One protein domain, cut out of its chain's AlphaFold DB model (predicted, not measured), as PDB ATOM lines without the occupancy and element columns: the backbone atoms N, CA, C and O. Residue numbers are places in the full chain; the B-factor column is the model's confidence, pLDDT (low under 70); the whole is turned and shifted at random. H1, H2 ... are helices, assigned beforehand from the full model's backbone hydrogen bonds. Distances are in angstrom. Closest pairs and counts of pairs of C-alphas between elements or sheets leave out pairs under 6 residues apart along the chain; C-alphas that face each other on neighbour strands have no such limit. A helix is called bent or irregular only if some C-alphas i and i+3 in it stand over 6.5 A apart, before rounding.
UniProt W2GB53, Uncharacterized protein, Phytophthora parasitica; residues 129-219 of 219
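This is residues 129 to 219 of the 219 residues of an uncharacterized protein of Phytophthora parasitica (UniProt W2GB53). A long bent helix, H1, runs along most of the longest axis, with three short helices set on it and beside it: H2 turns back across its arm H1b, H3 packs on residues 168 to 173 of H2, and H4 packs at a slant on residues 135 to 142 of its arm H1a. The first residues of H1, 129 to 134, stick out free at one end, and two long loops, residues 174 to 185 and 196 to 207, reach out on the side away from H1. The printed part has 91 residues with four named helices, in the order H1, H2, H3, H4, and no named strand; the class is all helix, and the helices that touch are mostly crossed. By its radius of gyration of the C-alphas, 14.1 A, the whole is compact, yet its outline is elongated, with spans of 50 by 29 by 17 A.

Find C-alpha 129 at (175.361, 191.512, 130.223), where H1, residues 129 to 157, begins. By its hydrogen bonds it was assigned as one helix, but it is bent: C-alphas 144 and 147 are 7.3 A apart, against about 5 A in a regular helix. Read it as two arms, H1a from residue 129 to 144, 22.2 A from first to last C-alpha, and H1b from residue 147 to 157, 15.2 A; residues 145 and 146 belong to neither. Next look for H2, residues 162 to 173, which begins at C-alpha 162 at (169.003, 152.231, 137.197) and is 16.1 A long. H3 holds residues 186 to 195 and is 14.5 A long. H4, residues 208 to 217, is also 14.5 A long and ends at C-alpha 217 at (172.260, 163.767, 121.950). H4 is irregular, but only just: C-alphas 210 and 213 are 6.7 A apart, and its line is a rough one.

Start with the bend of H1, where the lines of H1a and H1b stand at a steep tilt of 52 degrees. Go along H1b to Lys 155: its C-alpha and that of Ala 165 in H2 are the closest of the two elements, 5.9 A apart. H1b and H2 touch at a steep tilt of 62 degrees and run opposite ways. From H2 step on to H3, which it touches with residues 168 to 173 alone; the closest C-alphas are those of Ile 172 and Val 189, 5.2 A apart. H2 and H3 run the same way at a steep tilt of 50 degrees. Now return to H1a, which touches H4 with residues 135 to 142 alone; the closest C-alphas, those of Lys 139 and Ala 208, are 5.7 A apart. These two run the same way at a steep tilt of 50 degrees. H1b and H4 are close but not clearly touching, with Arg 149 and Thr 215 closest at 7.2 A between C-alphas. H3 is apart from H1a, from H1b and from H4, and H2 is apart from H1a and from H4. In the backbones of H1a, H1b, H2 and H3 every O i to N i+4 pair is within hydrogen-bond range; in H4 it is 4 of 6.

The C-alphas of Asn 129 and Gly 182 are the two farthest apart, at 50.5 A. The printed part has no cut and ends at residue 219, the chain's last. The link from H1 to H2 is tight, with 4 residues, while those from H2 to H3 and from H3 to H4 are long, with 12 residues each. The mean pLDDT of the printed part is 82.7; look for the low values, under 70, at residues 129 to 137.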
ATOM      1  N   ASN A 129     176.100 191.990 129.051       63.00
ATOM      2  CA  ASN A 129     175.361 191.512 130.223       63.00
ATOM      3  C   ASN A 129     174.351 190.408 129.872       63.00
ATOM      4  O   ASN A 129     174.195 189.442 130.617       63.00
ATOM      5  N   THR A 130     173.658 190.538 128.740       62.22
ATOM      6  CA  THR A 130     172.720 189.519 128.251       62.22
ATOM      7  C   THR A 130     173.473 188.262 127.823       62.22
ATOM      8  O   THR A 130     173.079 187.163 128.206       62.22
ATOM      9  N   GLY A 131     174.584 188.411 127.094       62.84
ATOM     10  CA  GLY A 131     175.464 187.303 126.722       62.84
ATOM     11  C   GLY A 131     176.000 186.545 127.938       62.84
ATOM     12  O   GLY A 131     175.880 185.323 127.997       62.84
ATOM     13  N   ASP A 132     176.490 187.260 128.948       68.06
ATOM     14  CA  ASP A 132     177.014 186.690 130.190       68.06
ATOM     15  C   ASP A 132     175.928 185.955 130.980       68.06
ATOM     16  O   ASP A 132     176.143 184.841 131.469       68.06
ATOM     17  N   GLN A 133     174.723 186.527 131.057       65.75
ATOM     18  CA  GLN A 133     173.579 185.849 131.666       65.75
ATOM     19  C   GLN A 133     173.200 184.583 130.898       65.75
ATOM     20  O   GLN A 133     172.972 183.546 131.522       65.75
ATOM     21  N   MET A 134     173.158 184.621 129.565       69.38
ATOM     22  CA  MET A 134     172.860 183.437 128.757       69.38
ATOM     23  C   MET A 134     173.936 182.360 128.913       69.38
ATOM     24  O   MET A 134     173.600 181.187 129.092       69.38
ATOM     25  N   ALA A 135     175.215 182.738 128.921       67.62
ATOM     26  CA  ALA A 135     176.327 181.821 129.150       67.62
ATOM     27  C   ALA A 135     176.229 181.167 130.536       67.62
ATOM     28  O   ALA A 135     176.345 179.944 130.660       67.62
ATOM     29  N   MET A 136     175.933 181.953 131.572       67.94
ATOM     30  CA  MET A 136     175.733 181.444 132.927       67.94
ATOM     31  C   MET A 136     174.519 180.514 133.018       67.94
ATOM     32  O   MET A 136     174.618 179.425 133.582       67.94
ATOM     33  N   MET A 137     173.369 180.909 132.468       69.56
ATOM     34  CA  MET A 137     172.161 180.079 132.482       69.56
ATOM     35  C   MET A 137     172.382 178.763 131.745       69.56
ATOM     36  O   MET A 137     171.918 177.723 132.206       69.56
ATOM     37  N   THR A 138     173.141 178.794 130.652       72.06
ATOM     38  CA  THR A 138     173.516 177.598 129.898       72.06
ATOM     39  C   THR A 138     174.430 176.697 130.724       72.06
ATOM     40  O   THR A 138     174.123 175.520 130.882       72.06
ATOM     41  N   LYS A 139     175.485 177.240 131.349       75.12
ATOM     42  CA  LYS A 139     176.346 176.482 132.276       75.12
ATOM     43  C   LYS A 139     175.548 175.855 133.423       75.12
ATOM     44  O   LYS A 139     175.721 174.675 133.709       75.12
ATOM     45  N   ASN A 140     174.624 176.604 134.023       74.88
ATOM     46  CA  ASN A 140     173.745 176.108 135.086       74.88
ATOM     47  C   ASN A 140     172.782 175.020 134.589       74.88
ATOM     48  O   ASN A 140     172.506 174.051 135.291       74.88
ATOM     49  N   ALA A 141     172.235 175.169 133.382       75.44
ATOM     50  CA  ALA A 141     171.359 174.166 132.794       75.44
ATOM     51  C   ALA A 141     172.121 172.869 132.503       75.44
ATOM     52  O   ALA A 141     171.597 171.792 132.790       75.44
ATOM     53  N   LEU A 142     173.348 172.972 131.988       77.12
ATOM     54  CA  LEU A 142     174.236 171.837 131.762       77.12
ATOM     55  C   LEU A 142     174.589 171.154 133.083       77.12
ATOM     56  O   LEU A 142     174.329 169.964 133.214       77.12
ATOM     57  N   SER A 143     175.076 171.885 134.086       74.75
ATOM     58  CA  SER A 143     175.465 171.288 135.373       74.75
ATOM     59  C   SER A 143     174.305 170.553 136.051       74.75
ATOM     60  O   SER A 143     174.476 169.442 136.548       74.75
ATOM     61  N   MET A 144     173.095 171.116 135.995       76.88
ATOM     62  CA  MET A 144     171.907 170.512 136.605       76.88
ATOM     63  C   MET A 144     171.336 169.325 135.818       76.88
ATOM     64  O   MET A 144     170.724 168.438 136.413       76.88
ATOM     65  N   ASN A 145     171.456 169.317 134.485       81.75
ATOM     66  CA  ASN A 145     170.750 168.344 133.643       81.75
ATOM     67  C   ASN A 145     171.647 167.318 132.958       81.75
ATOM     68  O   ASN A 145     171.125 166.267 132.591       81.75
ATOM     69  N   PHE A 146     172.943 167.582 132.782       84.12
ATOM     70  CA  PHE A 146     173.863 166.707 132.052       84.12
ATOM     71  C   PHE A 146     173.829 165.288 132.622       84.12
ATOM     72  O   PHE A 146     173.468 164.350 131.918       84.12
ATOM     73  N   TYR A 147     174.061 165.156 133.931       85.38
ATOM     74  CA  TYR A 147     174.042 163.869 134.625       85.38
ATOM     75  C   TYR A 147     172.691 163.153 134.489       85.38
ATOM     76  O   TYR A 147     172.624 161.988 134.103       85.38
ATOM     77  N   ARG A 148     171.588 163.866 134.758       86.25
ATOM     78  CA  ARG A 148     170.235 163.290 134.732       86.25
ATOM     79  C   ARG A 148     169.846 162.800 133.339       86.25
ATOM     80  O   ARG A 148     169.215 161.754 133.208       86.25
ATOM     81  N   ARG A 149     170.183 163.573 132.305       88.75
ATOM     82  CA  ARG A 149     169.892 163.226 130.910       88.75
ATOM     83  C   ARG A 149     170.768 162.076 130.447       88.75
ATOM     84  O   ARG A 149     170.233 161.128 129.888       88.75
ATOM     85  N   PHE A 150     172.058 162.104 130.767       89.12
ATOM     86  CA  PHE A 150     172.971 161.036 130.383       89.12
ATOM     87  C   PHE A 150     172.601 159.708 131.061       89.12
ATOM     88  O   PHE A 150     172.514 158.681 130.397       89.12
ATOM     89  N   HIS A 151     172.244 159.726 132.350       90.25
ATOM     90  CA  HIS A 151     171.724 158.543 133.049       90.25
ATOM     91  C   HIS A 151     170.481 157.966 132.360       90.25
ATOM     92  O   HIS A 151     170.410 156.767 132.091       90.25
ATOM     93  N   LYS A 152     169.517 158.828 132.014       90.69
ATOM     94  CA  LYS A 152     168.289 158.417 131.323       90.69
ATOM     95  C   LYS A 152     168.571 157.869 129.923       90.69
ATOM     96  O   LYS A 152     167.926 156.902 129.522       90.69
ATOM     97  N   PHE A 153     169.516 158.471 129.209       91.25
ATOM     98  CA  PHE A 153     169.976 158.013 127.905       91.25
ATOM     99  C   PHE A 153     170.591 156.613 128.011       91.25
ATOM    100  O   PHE A 153     170.106 155.702 127.354       91.25
ATOM    101  N   LEU A 154     171.548 156.388 128.920       90.62
ATOM    102  CA  LEU A 154     172.188 155.078 129.104       90.62
ATOM    103  C   LEU A 154     171.177 153.970 129.425       90.62
ATOM    104  O   LEU A 154     171.249 152.885 128.852       90.62
ATOM    105  N   LYS A 155     170.193 154.257 130.289       92.06
ATOM    106  CA  LYS A 155     169.104 153.313 130.589       92.06
ATOM    107  C   LYS A 155     168.308 152.915 129.350       92.06
ATOM    108  O   LYS A 155     167.949 151.750 129.215       92.06
ATOM    109  N   ARG A 156     167.993 153.881 128.481       90.25
ATOM    110  CA  ARG A 156     167.193 153.662 127.268       90.25
ATOM    111  C   ARG A 156     167.992 152.938 126.191       90.25
ATOM    112  O   ARG A 156     167.492 151.971 125.637       90.25
ATOM    113  N   THR A 157     169.218 153.382 125.936       90.12
ATOM    114  CA  THR A 157     170.068 152.873 124.853       90.12
ATOM    115  C   THR A 157     170.537 151.447 125.114       90.12
ATOM    116  O   THR A 157     170.517 150.625 124.207       90.12
ATOM    117  N   TYR A 158     170.922 151.135 126.354       88.56
ATOM    118  CA  TYR A 158     171.487 149.826 126.699       88.56
ATOM    119  C   TYR A 158     170.510 148.910 127.445       88.56
ATOM    120  O   TYR A 158     170.889 147.813 127.851       88.56
ATOM    121  N   THR A 159     169.253 149.333 127.640       90.31
ATOM    122  CA  THR A 159     168.207 148.549 128.333       90.31
ATOM    123  C   THR A 159     168.669 147.988 129.687       90.31
ATOM    124  O   THR A 159     168.464 146.822 130.013       90.31
ATOM    125  N   ILE A 160     169.344 148.828 130.471       90.00
ATOM    126  CA  ILE A 160     169.949 148.472 131.763       90.00
ATOM    127  C   ILE A 160     169.150 149.019 132.947       90.00
ATOM    128  O   ILE A 160     168.443 150.031 132.842       90.00
ATOM    129  N   ASP A 161     169.315 148.387 134.110       91.31
ATOM    130  CA  ASP A 161     168.704 148.866 135.348       91.31
ATOM    131  C   ASP A 161     169.316 150.206 135.817       91.31
ATOM    132  O   ASP A 161     170.440 150.577 135.475       91.31
ATOM    133  N   GLY A 162     168.575 150.952 136.640       84.81
ATOM    134  CA  GLY A 162     169.003 152.231 137.197       84.81
ATOM    135  C   GLY A 162     170.303 152.151 137.999       84.81
ATOM    136  O   GLY A 162     171.120 153.071 137.882       84.81
ATOM    137  N   LYS A 163     170.521 151.065 138.758       89.19
ATOM    138  CA  LYS A 163     171.775 150.847 139.501       89.19
ATOM    139  C   LYS A 163     172.954 150.623 138.554       89.19
ATOM    140  O   LYS A 163     173.992 151.255 138.712       89.19
ATOM    141  N   GLN A 164     172.767 149.796 137.527       87.81
ATOM    142  CA  GLN A 164     173.794 149.532 136.515       87.81
ATOM    143  C   GLN A 164     174.146 150.799 135.727       87.81
ATOM    144  O   GLN A 164     175.323 151.103 135.555       87.81
ATOM    145  N   ALA A 165     173.142 151.586 135.329       89.62
ATOM    146  CA  ALA A 165     173.349 152.869 134.658       89.62
ATOM    147  C   ALA A 165     174.108 153.873 135.533       89.62
ATOM    148  O   ALA A 165     174.924 154.634 135.021       89.62
ATOM    149  N   TYR A 166     173.870 153.870 136.848       89.50
ATOM    150  CA  TYR A 166     174.613 154.711 137.786       89.50
ATOM    151  C   TYR A 166     176.091 154.307 137.856       89.50
ATOM    152  O   TYR A 166     176.964 155.168 137.770       89.50
ATOM    153  N   THR A 167     176.379 153.006 137.956       88.75
ATOM    154  CA  THR A 167     177.753 152.481 137.977       88.75
ATOM    155  C   THR A 167     178.492 152.781 136.675       88.75
ATOM    156  O   THR A 167     179.607 153.295 136.716       88.75
ATOM    157  N   LEU A 168     177.846 152.546 135.529       89.88
ATOM    158  CA  LEU A 168     178.357 152.910 134.204       89.88
ATOM    159  C   LEU A 168     178.678 154.400 134.120       89.88
ATOM    160  O   LEU A 168     179.780 154.780 133.743       89.88
ATOM    161  N   LEU A 169     177.734 155.251 134.520       90.69
ATOM    162  CA  LEU A 169     177.906 156.698 134.472       90.69
ATOM    163  C   LEU A 169     179.022 157.174 135.411       90.69
ATOM    164  O   LEU A 169     179.773 158.072 135.047       90.69
ATOM    165  N   LYS A 170     179.174 156.561 136.590       89.56
ATOM    166  CA  LYS A 170     180.294 156.832 137.505       89.56
ATOM    167  C   LYS A 170     181.629 156.434 136.874       89.56
ATOM    168  O   LYS A 170     182.578 157.210 136.943       89.56
ATOM    169  N   GLY A 171     181.680 155.267 136.230       87.31
ATOM    170  CA  GLY A 171     182.843 154.808 135.473       87.31
ATOM    171  C   GLY A 171     183.193 155.774 134.347       87.31
ATOM    172  O   GLY A 171     184.338 156.185 134.238       87.31
ATOM    173  N   ILE A 172     182.202 156.226 133.577       89.75
ATOM    174  CA  ILE A 172     182.405 157.190 132.492       89.75
ATOM    175  C   ILE A 172     182.898 158.523 133.049       89.75
ATOM    176  O   ILE A 172     183.921 159.015 132.601       89.75
ATOM    177  N   LEU A 173     182.215 159.127 134.022       88.81
ATOM    178  CA  LEU A 173     182.500 160.496 134.468       88.81
ATOM    179  C   LEU A 173     183.658 160.618 135.464       88.81
ATOM    180  O   LEU A 173     184.046 161.743 135.773       88.81
ATOM    181  N   SER A 174     184.219 159.508 135.952       88.56
ATOM    182  CA  SER A 174     185.387 159.565 136.835       88.56
ATOM    183  C   SER A 174     186.550 160.305 136.154       88.56
ATOM    184  O   SER A 174     186.678 160.303 134.923       88.56
ATOM    185  N   HIS A 175     187.359 160.985 136.960       84.69
ATOM    186  CA  HIS A 175     188.560 161.697 136.522       84.69
ATOM    187  C   HIS A 175     189.786 160.773 136.485       84.69
ATOM    188  O   HIS A 175     190.722 161.036 135.740       84.69
ATOM    189  N   GLU A 176     189.753 159.683 137.254       85.31
ATOM    190  CA  GLU A 176     190.797 158.659 137.301       85.31
ATOM    191  C   GLU A 176     190.767 157.780 136.050       85.31
ATOM    192  O   GLU A 176     189.721 157.619 135.412       85.31
ATOM    193  N   GLU A 177     191.899 157.167 135.715       82.88
ATOM    194  CA  GLU A 177     191.978 156.210 134.615       82.88
ATOM    195  C   GLU A 177     190.997 155.042 134.817       82.88
ATOM    196  O   GLU A 177     190.697 154.628 135.939       82.88
ATOM    197  N   TYR A 178     190.420 154.534 133.725       84.06
ATOM    198  CA  TYR A 178     189.520 153.392 133.831       84.06
ATOM    199  C   TYR A 178     190.306 152.098 133.986       84.06
ATOM    200  O   TYR A 178     190.973 151.673 133.046       84.06
ATOM    201  N   VAL A 179     190.143 151.418 135.115       83.56
ATOM    202  CA  VAL A 179     190.597 150.033 135.242       83.56
ATOM    203  C   VAL A 179     189.498 149.112 134.723       83.56
ATOM    204  O   VAL A 179     188.353 149.190 135.172       83.56
ATOM    205  N   ARG A 180     189.845 148.244 133.766       85.12
ATOM    206  CA  ARG A 180     188.918 147.235 133.244       85.12
ATOM    207  C   ARG A 180     188.525 146.270 134.356       85.12
ATOM    208  O   ARG A 180     189.377 145.736 135.058       85.12
ATOM    209  N   THR A 181     187.229 146.040 134.479       79.50
ATOM    210  CA  THR A 181     186.625 145.133 135.457       79.50
ATOM    211  C   THR A 181     186.323 143.749 134.878       79.50
ATOM    212  O   THR A 181     185.890 142.867 135.614       79.50
ATOM    213  N   GLY A 182     186.540 143.541 133.575       78.81
ATOM    214  CA  GLY A 182     186.218 142.296 132.874       78.81
ATOM    215  C   GLY A 182     184.726 142.153 132.566       78.81
ATOM    216  O   GLY A 182     184.256 141.062 132.256       78.81
ATOM    217  N   THR A 183     183.958 143.242 132.668       82.00
ATOM    218  CA  THR A 183     182.514 143.224 132.417       82.00
ATOM    219  C   THR A 183     182.201 143.678 130.996       82.00
ATOM    220  O   THR A 183     182.920 144.492 130.422       82.00
ATOM    221  N   ARG A 184     181.048 143.261 130.454       80.88
ATOM    222  CA  ARG A 184     180.538 143.763 129.159       80.88
ATOM    223  C   ARG A 184     180.345 145.287 129.107       80.88
ATOM    224  O   ARG A 184     180.088 145.845 128.049       80.88
ATOM    225  N   PHE A 185     180.373 145.955 130.261       84.75
ATOM    226  CA  PHE A 185     180.207 147.399 130.374       84.75
ATOM    227  C   PHE A 185     181.511 148.162 130.140       84.75
ATOM    228  O   PHE A 185     181.455 149.359 129.874       84.75
ATOM    229  N   ASP A 186     182.661 147.488 130.188       87.19
ATOM    230  CA  ASP A 186     183.970 148.125 130.074       87.19
ATOM    231  C   ASP A 186     184.148 148.817 128.710       87.19
ATOM    232  O   ASP A 186     184.627 149.949 128.638       87.19
ATOM    233  N   GLU A 187     183.699 148.173 127.631       89.50
ATOM    234  CA  GLU A 187     183.749 148.722 126.268       89.50
ATOM    235  C   GLU A 187     182.888 149.983 126.138       89.50
ATOM    236  O   GLU A 187     183.336 150.994 125.597       89.50
ATOM    237  N   ILE A 188     181.690 149.959 126.729       89.81
ATOM    238  CA  ILE A 188     180.773 151.104 126.757       89.81
ATOM    239  C   ILE A 188     181.408 152.267 127.525       89.81
ATOM    240  O   ILE A 188     181.338 153.418 127.089       89.81
ATOM    241  N   VAL A 189     182.048 151.990 128.668       89.81
ATOM    242  CA  VAL A 189     182.737 153.024 129.447       89.81
ATOM    243  C   VAL A 189     183.843 153.670 128.620       89.81
ATOM    244  O   VAL A 189     183.912 154.897 128.569       89.81
ATOM    245  N   LEU A 190     184.680 152.876 127.952       90.06
ATOM    246  CA  LEU A 190     185.786 153.384 127.136       90.06
ATOM    247  C   LEU A 190     185.293 154.206 125.937       90.06
ATOM    248  O   LEU A 190     185.804 155.301 125.701       90.06
ATOM    249  N   GLU A 191     184.257 153.738 125.238       91.12
ATOM    250  CA  GLU A 191     183.651 154.449 124.109       91.12
ATOM    251  C   GLU A 191     183.142 155.837 124.529       91.12
ATOM    252  O   GLU A 191     183.469 156.859 123.915       91.12
ATOM    253  N   TRP A 192     182.368 155.903 125.616       91.00
ATOM    254  CA  TRP A 192     181.841 157.173 126.110       91.00
ATOM    255  C   TRP A 192     182.922 158.060 126.720       91.00
ATOM    256  O   TRP A 192     182.842 159.281 126.597       91.00
ATOM    257  N   ARG A 193     183.960 157.485 127.336       89.19
ATOM    258  CA  ARG A 193     185.102 158.260 127.836       89.19
ATOM    259  C   ARG A 193     185.882 158.944 126.721       89.19
ATOM    260  O   ARG A 193     186.333 160.060 126.957       89.19
ATOM    261  N   ALA A 194     185.977 158.330 125.542       88.31
ATOM    262  CA  ALA A 194     186.592 158.937 124.362       88.31
ATOM    263  C   ALA A 194     185.729 160.057 123.750       88.31
ATOM    264  O   ALA A 194     186.257 161.043 123.245       88.31
ATOM    265  N   LYS A 195     184.396 159.928 123.813       88.75
ATOM    266  CA  LYS A 195     183.454 160.920 123.262       88.75
ATOM    267  C   LYS A 195     183.251 162.145 124.152       88.75
ATOM    268  O   LYS A 195     182.878 163.203 123.651       88.75
ATOM    269  N   VAL A 196     183.416 162.005 125.466       88.25
ATOM    270  CA  VAL A 196     183.169 163.090 126.421       88.25
ATOM    271  C   VAL A 196     184.406 163.996 126.533       88.25
ATOM    272  O   VAL A 196     185.456 163.512 126.952       88.25
ATOM    273  N   PRO A 197     184.294 165.306 126.229       86.88
ATOM    274  CA  PRO A 197     185.398 166.253 126.334       86.88
ATOM    275  C   PRO A 197     185.959 166.340 127.753       86.88
ATOM    276  O   PRO A 197     185.214 166.479 128.732       86.88
ATOM    277  N   ARG A 198     187.290 166.307 127.855       87.31
ATOM    278  CA  ARG A 198     188.031 166.375 129.116       87.31
ATOM    279  C   ARG A 198     189.139 167.402 129.062       87.31
ATOM    280  O   ARG A 198     189.689 167.712 128.010       87.31
ATOM    281  N   LYS A 199     189.484 167.883 130.246       87.19
ATOM    282  CA  LYS A 199     190.684 168.664 130.504       87.19
ATOM    283  C   LYS A 199     191.905 167.738 130.635       87.19
ATOM    284  O   LYS A 199     191.737 166.553 130.930       87.19
ATOM    285  N   PRO A 200     193.133 168.276 130.527       83.88
ATOM    286  CA  PRO A 200     194.366 167.502 130.718       83.88
ATOM    287  C   PRO A 200     194.467 166.802 132.080       83.88
ATOM    288  O   PRO A 200     195.119 165.775 132.203       83.88
ATOM    289  N   ASN A 201     193.794 167.331 133.105       83.12
ATOM    290  CA  ASN A 201     193.749 166.755 134.449       83.12
ATOM    291  C   ASN A 201     192.689 165.641 134.620       83.12
ATOM    292  O   ASN A 201     192.359 165.287 135.747       83.12
ATOM    293  N   GLY A 202     192.095 165.147 133.530       81.00
ATOM    294  CA  GLY A 202     191.113 164.055 133.536       81.00
ATOM    295  C   GLY A 202     189.678 164.466 133.881       81.00
ATOM    296  O   GLY A 202     188.737 163.723 133.581       81.00
ATOM    297  N   TYR A 203     189.467 165.659 134.446       84.81
ATOM    298  CA  TYR A 203     188.133 166.194 134.720       84.81
ATOM    299  C   TYR A 203     187.384 166.527 133.427       84.81
ATOM    300  O   TYR A 203     187.977 166.770 132.375       84.81
ATOM    301  N   LEU A 204     186.054 166.570 133.519       84.56
ATOM    302  CA  LEU A 204     185.205 167.031 132.423       84.56
ATOM    303  C   LEU A 204     185.566 168.464 132.023       84.56
ATOM    304  O   LEU A 204     185.994 169.276 132.849       84.56
ATOM    305  N   ALA A 205     185.381 168.777 130.745       82.75
ATOM    306  CA  ALA A 205     185.472 170.153 130.298       82.75
ATOM    307  C   ALA A 205     184.364 171.011 130.932       82.75
ATOM    308  O   ALA A 205     183.197 170.626 130.943       82.75
ATOM    309  N   ASP A 206     184.721 172.205 131.408       73.88
ATOM    310  CA  ASP A 206     183.756 173.158 131.989       73.88
ATOM    311  C   ASP A 206     183.129 174.070 130.922       73.88
ATOM    312  O   ASP A 206     182.269 174.915 131.204       73.88
ATOM    313  N   GLU A 207     183.600 173.955 129.683       78.06
ATOM    314  CA  GLU A 207     183.196 174.825 128.597       78.06
ATOM    315  C   GLU A 207     181.854 174.377 128.027       78.06
ATOM    316  O   GLU A 207     181.705 173.295 127.459       78.06
ATOM    317  N   ALA A 208     180.854 175.250 128.163       72.94
ATOM    318  CA  ALA A 208     179.481 174.941 127.788       72.94
ATOM    319  C   ALA A 208     179.360 174.483 126.327       72.94
ATOM    320  O   ALA A 208     178.650 173.522 126.050       72.94
ATOM    321  N   HIS A 209     180.084 175.115 125.401       74.56
ATOM    322  CA  HIS A 209     180.015 174.783 123.978       74.56
ATOM    323  C   HIS A 209     180.489 173.356 123.654       74.56
ATOM    324  O   HIS A 209     180.034 172.790 122.666       74.56
ATOM    325  N   GLN A 210     181.332 172.750 124.496       79.31
ATOM    326  CA  GLN A 210     181.806 171.374 124.317       79.31
ATOM    327  C   GLN A 210     180.788 170.346 124.834       79.31
ATOM    328  O   GLN A 210     180.648 169.259 124.277       79.31
ATOM    329  N   LEU A 211     180.030 170.694 125.881       80.00
ATOM    330  CA  LEU A 211     179.032 169.805 126.487       80.00
ATOM    331  C   LEU A 211     177.635 169.930 125.862       80.00
ATOM    332  O   LEU A 211     176.857 168.977 125.923       80.00
ATOM    333  N   ILE A 212     177.296 171.078 125.261       78.81
ATOM    334  CA  ILE A 212     175.982 171.314 124.638       78.81
ATOM    335  C   ILE A 212     175.635 170.237 123.597       78.81
ATOM    336  O   ILE A 212     174.559 169.647 123.738       78.81
ATOM    337  N   PRO A 213     176.501 169.911 122.614       80.19
ATOM    338  CA  PRO A 213     176.186 168.896 121.607       80.19
ATOM    339  C   PRO A 213     175.839 167.539 122.229       80.19
ATOM    340  O   PRO A 213     174.841 166.919 121.863       80.19
ATOM    341  N   LEU A 214     176.591 167.123 123.253       81.31
ATOM    342  CA  LEU A 214     176.322 165.887 123.987       81.31
ATOM    343  C   LEU A 214     174.977 165.936 124.713       81.31
ATOM    344  O   LEU A 214     174.205 164.985 124.654       81.31
ATOM    345  N   THR A 215     174.640 167.058 125.354       77.50
ATOM    346  CA  THR A 215     173.336 167.175 126.029       77.50
ATOM    347  C   THR A 215     172.134 167.159 125.096       77.50
ATOM    348  O   THR A 215     171.048 166.790 125.552       77.50
ATOM    349  N   TYR A 216     172.309 167.548 123.831       75.94
ATOM    350  CA  TYR A 216     171.287 167.388 122.799       75.94
ATOM    351  C   TYR A 216     171.159 165.934 122.348       75.94
ATOM    352  O   TYR A 216     170.042 165.472 122.149       75.94
ATOM    353  N   LEU A 217     172.268 165.197 122.272       78.38
ATOM    354  CA  LEU A 217     172.260 163.767 121.950       78.38
ATOM    355  C   LEU A 217     171.542 162.917 123.017       78.38
ATOM    356  O   LEU A 217     171.043 161.837 122.720       78.38
ATOM    357  N   PHE A 218     171.454 163.406 124.257       80.12
ATOM    358  CA  PHE A 218     170.790 162.714 125.369       80.12
ATOM    359  C   PHE A 218     169.279 162.989 125.509       80.12
ATOM    360  O   PHE A 218     168.686 162.574 126.513       80.12
ATOM    361  N   LEU A 219     168.667 163.746 124.592       74.12
ATOM    362  CA  LEU A 219     167.225 164.047 124.594       74.12
ATOM    363  C   LEU A 219     166.394 162.831 124.155       74.12
ATOM    364  O   LEU A 219     165.426 162.497 124.890       74.12
TER     365      LEU A 219